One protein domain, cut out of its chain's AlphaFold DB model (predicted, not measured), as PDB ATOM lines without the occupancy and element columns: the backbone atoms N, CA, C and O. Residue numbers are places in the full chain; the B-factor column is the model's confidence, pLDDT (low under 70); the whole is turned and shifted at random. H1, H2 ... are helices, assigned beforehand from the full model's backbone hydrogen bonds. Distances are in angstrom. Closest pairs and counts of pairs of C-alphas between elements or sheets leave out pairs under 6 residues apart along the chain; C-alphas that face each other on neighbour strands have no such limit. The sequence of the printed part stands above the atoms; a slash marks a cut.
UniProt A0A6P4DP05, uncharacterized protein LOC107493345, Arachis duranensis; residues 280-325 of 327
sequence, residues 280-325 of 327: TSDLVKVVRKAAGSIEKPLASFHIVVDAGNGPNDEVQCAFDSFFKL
ATOM      1  N   THR A 280     217.817 124.541 185.678       89.31
ATOM      2  CA  THR A 280     216.663 123.778 186.198       89.31
ATOM      3  C   THR A 280     216.781 123.508 187.694       89.31
ATOM      4  O   THR A 280     215.813 123.665 188.436       89.31
ATOM      5  N   SER A 281     217.967 123.126 188.172       89.31
ATOM      6  CA  SER A 281     218.181 122.813 189.587       89.31
ATOM      7  C   SER A 281     218.044 124.051 190.475       89.31
ATOM      8  O   SER A 281     217.494 123.950 191.571       89.31
ATOM      9  N   ASP A 282     218.477 125.223 190.010       90.12
ATOM     10  CA  ASP A 282     218.272 126.488 190.721       90.12
ATOM     11  C   ASP A 282     216.818 126.968 190.659       90.12
ATOM     12  O   ASP A 282     216.282 127.402 191.681       90.12
ATOM     13  N   LEU A 283     216.130 126.797 189.524       90.69
ATOM     14  CA  LEU A 283     214.697 127.075 189.413       90.69
ATOM     15  C   LEU A 283     213.881 126.232 190.409       90.69
ATOM     16  O   LEU A 283     213.044 126.772 191.133       90.69
ATOM     17  N   VAL A 284     214.177 124.932 190.526       90.75
ATOM     18  CA  VAL A 284     213.548 124.032 191.510       90.75
ATOM     19  C   VAL A 284     213.793 124.514 192.945       90.75
ATOM     20  O   VAL A 284     212.846 124.578 193.732       90.75
ATOM     21  N   LYS A 285     215.026 124.913 193.301       91.62
ATOM     22  CA  LYS A 285     215.335 125.485 194.630       91.62
ATOM     23  C   LYS A 285     214.518 126.751 194.905       91.62
ATOM     24  O   LYS A 285     213.984 126.900 196.006       91.62
ATOM     25  N   VAL A 286     214.405 127.650 193.923       91.62
ATOM     26  CA  VAL A 286     213.634 128.898 194.040       91.62
ATOM     27  C   VAL A 286     212.145 128.610 194.241       91.62
ATOM     28  O   VAL A 286     211.554 129.172 195.162       91.62
ATOM     29  N   VAL A 287     211.551 127.703 193.458       91.31
ATOM     30  CA  VAL A 287     210.130 127.334 193.591       91.31
ATOM     31  C   VAL A 287     209.851 126.668 194.940       91.31
ATOM     32  O   VAL A 287     208.932 127.095 195.637       91.31
ATOM     33  N   ARG A 288     210.670 125.693 195.366       94.00
ATOM     34  CA  ARG A 288     210.537 125.059 196.694       94.00
ATOM     35  C   ARG A 288     210.605 126.094 197.817       94.00
ATOM     36  O   ARG A 288     209.741 126.107 198.689       94.00
ATOM     37  N   LYS A 289     211.581 127.011 197.776       94.19
ATOM     38  CA  LYS A 289     211.721 128.096 198.763       94.19
ATOM     39  C   LYS A 289     210.507 129.032 198.777       94.19
ATOM     40  O   LYS A 289     210.030 129.378 199.853       94.19
ATOM     41  N   ALA A 290     210.004 129.430 197.607       93.12
ATOM     42  CA  ALA A 290     208.814 130.276 197.487       93.12
ATOM     43  C   ALA A 290     207.548 129.584 198.024       93.12
ATOM     44  O   ALA A 290     206.709 130.231 198.642       93.12
ATOM     45  N   ALA A 291     207.453 128.262 197.868       92.88
ATOM     46  CA  ALA A 291     206.389 127.423 198.414       92.88
ATOM     47  C   ALA A 291     206.591 127.032 199.898       92.88
ATOM     48  O   ALA A 291     206.063 126.018 200.342       92.88
ATOM     49  N   GLY A 292     207.371 127.794 200.675       94.19
ATOM     50  CA  GLY A 292     207.581 127.525 202.105       94.19
ATOM     51  C   GLY A 292     208.535 126.362 202.406       94.19
ATOM     52  O   GLY A 292     208.407 125.718 203.443       94.19
ATOM     53  N   SER A 293     209.487 126.090 201.509       92.31
ATOM     54  CA  SER A 293     210.449 124.975 201.584       92.31
ATOM     55  C   SER A 293     209.825 123.574 201.515       92.31
ATOM     56  O   SER A 293     210.446 122.600 201.936       92.31
ATOM     57  N   ILE A 294     208.624 123.451 200.941       91.44
ATOM     58  CA  ILE A 294     208.006 122.155 200.631       91.44
ATOM     59  C   ILE A 294     208.824 121.456 199.533       91.44
ATOM     60  O   ILE A 294     209.188 122.072 198.533       91.44
ATOM     61  N   GLU A 295     209.106 120.162 199.706       90.31
ATOM     62  CA  GLU A 295     209.894 119.364 198.755       90.31
ATOM     63  C   GLU A 295     209.182 119.191 197.401       90.31
ATOM     64  O   GLU A 295     209.786 119.395 196.346       90.31
ATOM     65  N   LYS A 296     207.884 118.865 197.437       91.38
ATOM     66  CA  LYS A 296     207.045 118.578 196.262       91.38
ATOM     67  C   LYS A 296     205.850 119.535 196.213       91.38
ATOM     68  O   LYS A 296     204.716 119.123 196.455       91.38
ATOM     69  N   PRO A 297     206.083 120.841 195.989       90.94
ATOM     70  CA  PRO A 297     205.053 121.868 196.147       90.94
ATOM     71  C   PRO A 297     203.937 121.784 195.098       90.94
ATOM     72  O   PRO A 297     202.920 122.454 195.249       90.94
ATOM     73  N   LEU A 298     204.121 120.981 194.045       89.94
ATOM     74  CA  LEU A 298     203.161 120.822 192.956       89.94
ATOM     75  C   LEU A 298     202.410 119.474 192.987       89.94
ATOM     76  O   LEU A 298     201.525 119.265 192.168       89.94
ATOM     77  N   ALA A 299     202.673 118.592 193.962       90.50
ATOM     78  CA  ALA A 299     202.178 117.206 193.978       90.50
ATOM     79  C   ALA A 299     200.640 117.020 193.922       90.50
ATOM     80  O   ALA A 299     200.171 115.933 193.595       90.50
ATOM     81  N   SER A 300     199.849 118.049 194.243       88.25
ATOM     82  CA  SER A 300     198.379 118.044 194.140       88.25
ATOM     83  C   SER A 300     197.830 118.617 192.823       88.25
ATOM     84  O   SER A 300     196.614 118.662 192.636       88.25
ATOM     85  N   PHE A 301     198.694 119.079 191.914       88.06
ATOM     86  CA  PHE A 301     198.307 119.735 190.668       88.06
ATOM     87  C   PHE A 301     198.333 118.768 189.480       88.06
ATOM     88  O   PHE A 301     199.278 118.011 189.276       88.06
ATOM     89  N   HIS A 302     197.322 118.874 188.619       88.31
ATOM     90  CA  HIS A 302     197.324 118.246 187.300       88.31
ATOM     91  C   HIS A 302     197.868 119.257 186.285       88.31
ATOM     92  O   HIS A 302     197.182 120.214 185.931       88.31
ATOM     93  N   ILE A 303     199.117 119.070 185.852       84.31
ATOM     94  CA  ILE A 303     199.836 120.013 184.982       84.31
ATOM     95  C   ILE A 303     199.935 119.440 183.568       84.31
ATOM     96  O   ILE A 303     200.368 118.305 183.379       84.31
ATOM     97  N   VAL A 304     199.565 120.248 182.573       84.12
ATOM     98  CA  VAL A 304     199.773 119.972 181.145       84.12
ATOM     99  C   VAL A 304     200.706 121.042 180.589       84.12
ATOM    100  O   VAL A 304     200.508 122.227 180.853       84.12
ATOM    101  N   VAL A 305     201.715 120.624 179.826       79.06
ATOM    102  CA  VAL A 305     202.673 121.509 179.153       79.06
ATOM    103  C   VAL A 305     202.640 121.192 177.661       79.06
ATOM    104  O   VAL A 305     202.847 120.043 177.276       79.06
ATOM    105  N   ASP A 306     202.370 122.202 176.836       81.38
ATOM    106  CA  ASP A 306     202.485 122.134 175.376       81.38
ATOM    107  C   ASP A 306     203.773 122.856 174.947       81.38
ATOM    108  O   ASP A 306     204.044 123.971 175.396       81.38
ATOM    109  N   ALA A 307     204.575 122.203 174.102       71.81
ATOM    110  CA  ALA A 307     205.841 122.716 173.577       71.81
ATOM    111  C   ALA A 307     205.705 123.538 172.288       71.81
ATOM    112  O   ALA A 307     206.694 124.099 171.817       71.81
ATOM    113  N   GLY A 308     204.516 123.601 171.682       68.88
ATOM    114  CA  GLY A 308     204.293 124.394 170.473       68.88
ATOM    115  C   GLY A 308     205.111 123.920 169.265       68.88
ATOM    116  O   GLY A 308     205.603 124.744 168.496       68.88
ATOM    117  N   ASN A 309     205.274 122.602 169.092       64.12
ATOM    118  CA  ASN A 309     205.995 121.950 167.983       64.12
ATOM    119  C   ASN A 309     207.488 122.301 167.799       64.12
ATOM    120  O   ASN A 309     208.118 121.764 166.886       64.12
ATOM    121  N   GLY A 310     208.090 123.131 168.652       57.66
ATOM    122  CA  GLY A 310     209.546 123.196 168.749       57.66
ATOM    123  C   GLY A 310     210.069 121.915 169.408       57.66
ATOM    124  O   GLY A 310     209.545 121.547 170.460       57.66
ATOM    125  N   PRO A 311     211.082 121.222 168.848       44.62
ATOM    126  CA  PRO A 311     211.765 120.162 169.575       44.62
ATOM    127  C   PRO A 311     212.193 120.620 170.978       44.62
ATOM    128  O   PRO A 311     212.911 121.607 171.134       44.62
ATOM    129  N   ASN A 312     211.656 119.878 171.945       52.19
ATOM    130  CA  ASN A 312     211.901 119.785 173.379       52.19
ATOM    131  C   ASN A 312     212.141 121.065 174.204       52.19
ATOM    132  O   ASN A 312     211.404 121.296 175.148       52.19
ATOM    133  N   ASP A 313     213.217 121.821 174.017       48.47
ATOM    134  CA  ASP A 313     214.098 122.079 175.174       48.47
ATOM    135  C   ASP A 313     213.716 123.203 176.160       48.47
ATOM    136  O   ASP A 313     214.000 123.059 177.350       48.47
ATOM    137  N   GLU A 314     212.990 124.260 175.758       47.88
ATOM    138  CA  GLU A 314     212.308 125.148 176.733       47.88
ATOM    139  C   GLU A 314     211.319 124.346 177.597       47.88
ATOM    140  O   GLU A 314     211.138 124.614 178.787       47.88
ATOM    141  N   VAL A 315     210.757 123.293 177.007       51.47
ATOM    142  CA  VAL A 315     209.837 122.359 177.634       51.47
ATOM    143  C   VAL A 315     210.529 121.151 178.271       51.47
ATOM    144  O   VAL A 315     210.006 120.683 179.269       51.47
ATOM    145  N   GLN A 316     211.726 120.707 177.864       54.84
ATOM    146  CA  GLN A 316     212.517 119.752 178.667       54.84
ATOM    147  C   GLN A 316     213.009 120.417 179.957       54.84
ATOM    148  O   GLN A 316     212.837 119.869 181.038       54.84
ATOM    149  N   CYS A 317     213.519 121.649 179.868       56.59
ATOM    150  CA  CYS A 317     213.883 122.461 181.027       56.59
ATOM    151  C   CYS A 317     212.684 122.665 181.974       56.59
ATOM    152  O   CYS A 317     212.816 122.552 183.199       56.59
ATOM    153  N   ALA A 318     211.494 122.928 181.422       58.91
ATOM    154  CA  ALA A 318     210.267 122.994 182.205       58.91
ATOM    155  C   ALA A 318     209.882 121.621 182.786       58.91
ATOM    156  O   ALA A 318     209.660 121.532 183.990       58.91
ATOM    157  N   PHE A 319     209.845 120.552 181.983       63.81
ATOM    158  CA  PHE A 319     209.480 119.196 182.401       63.81
ATOM    159  C   PHE A 319     210.412 118.664 183.483       63.81
ATOM    160  O   PHE A 319     209.907 118.220 184.503       63.81
ATOM    161  N   ASP A 320     211.732 118.749 183.331       65.25
ATOM    162  CA  ASP A 320     212.692 118.302 184.346       65.25
ATOM    163  C   ASP A 320     212.494 119.054 185.665       65.25
ATOM    164  O   ASP A 320     212.560 118.461 186.743       65.25
ATOM    165  N   SER A 321     212.196 120.354 185.591       65.38
ATOM    166  CA  SER A 321     211.862 121.157 186.770       65.38
ATOM    167  C   SER A 321     210.523 120.727 187.383       65.38
ATOM    168  O   SER A 321     210.450 120.519 188.590       65.38
ATOM    169  N   PHE A 322     209.477 120.525 186.574       68.19
ATOM    170  CA  PHE A 322     208.161 120.058 187.021       68.19
ATOM    171  C   PHE A 322     208.216 118.648 187.618       68.19
ATOM    172  O   PHE A 322     207.640 118.424 188.677       68.19
ATOM    173  N   PHE A 323     208.945 117.714 187.006       71.81
ATOM    174  CA  PHE A 323     209.177 116.369 187.528       71.81
ATOM    175  C   PHE A 323     209.861 116.432 188.896       71.81
ATOM    176  O   PHE A 323     209.350 115.839 189.840       71.81
ATOM    177  N   LYS A 324     210.923 117.237 189.049       72.50
ATOM    178  CA  LYS A 324     211.603 117.487 190.340       72.50
ATOM    179  C   LYS A 324     210.726 118.223 191.382       72.50
ATOM    180  O   LYS A 324     211.120 118.307 192.545       72.50
ATOM    181  N   LEU A 325     209.581 118.794 190.997       73.62
ATOM    182  CA  LEU A 325     208.638 119.510 191.879       73.62
ATOM    183  C   LEU A 325     207.337 118.726 192.165       73.62
ATOM    184  O   LEU A 325     206.583 119.126 193.057       73.62
TER     185      LEU A 325
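This is residues 280 to 325 of the 327 residues of the protein "uncharacterized protein LOC107493345" of Arachis duranensis (UniProt A0A6P4DP05). Two helices, H1 then H2, run the same way with the beginning of H1 beside the later part of H2, and residues 291 to 312 swing in a wide arc from the end of H1 back to the beginning of H2. Residues 308 to 314, of which 313 and 314 belong to H2, stick out free. The printed part has 46 residues and no named strand; its class is all helix. It is only just compact, close to loose, with a radius of gyration of the C-alphas of 11.3 A, and only just flat, spanning 35 by 22 by 12 A.

H1 is residues 280 to 290, 15.2 A long from C-alpha 280 at (216.663, 123.778, 186.198) to C-alpha 290. H2 is residues 313 to 325, 17.8 A from first to last C-alpha, ending at C-alpha 325 at (208.638, 119.510, 191.879).

H1 and H2 touch; their closest C-alphas, those of Thr 280 and Ser 321, are 5.5 A apart. They stand at a steep tilt of 46 degrees. Every O i to N i+4 pair is within hydrogen-bond range in H1 and H2.

The C-alphas of Gly 292 and Asn 309, the two farthest apart, are 34.6 A apart. The printed part has no cut. The link from H1 to H2 is long, 22 residues. Residues 308 to 322 have pLDDT under 70.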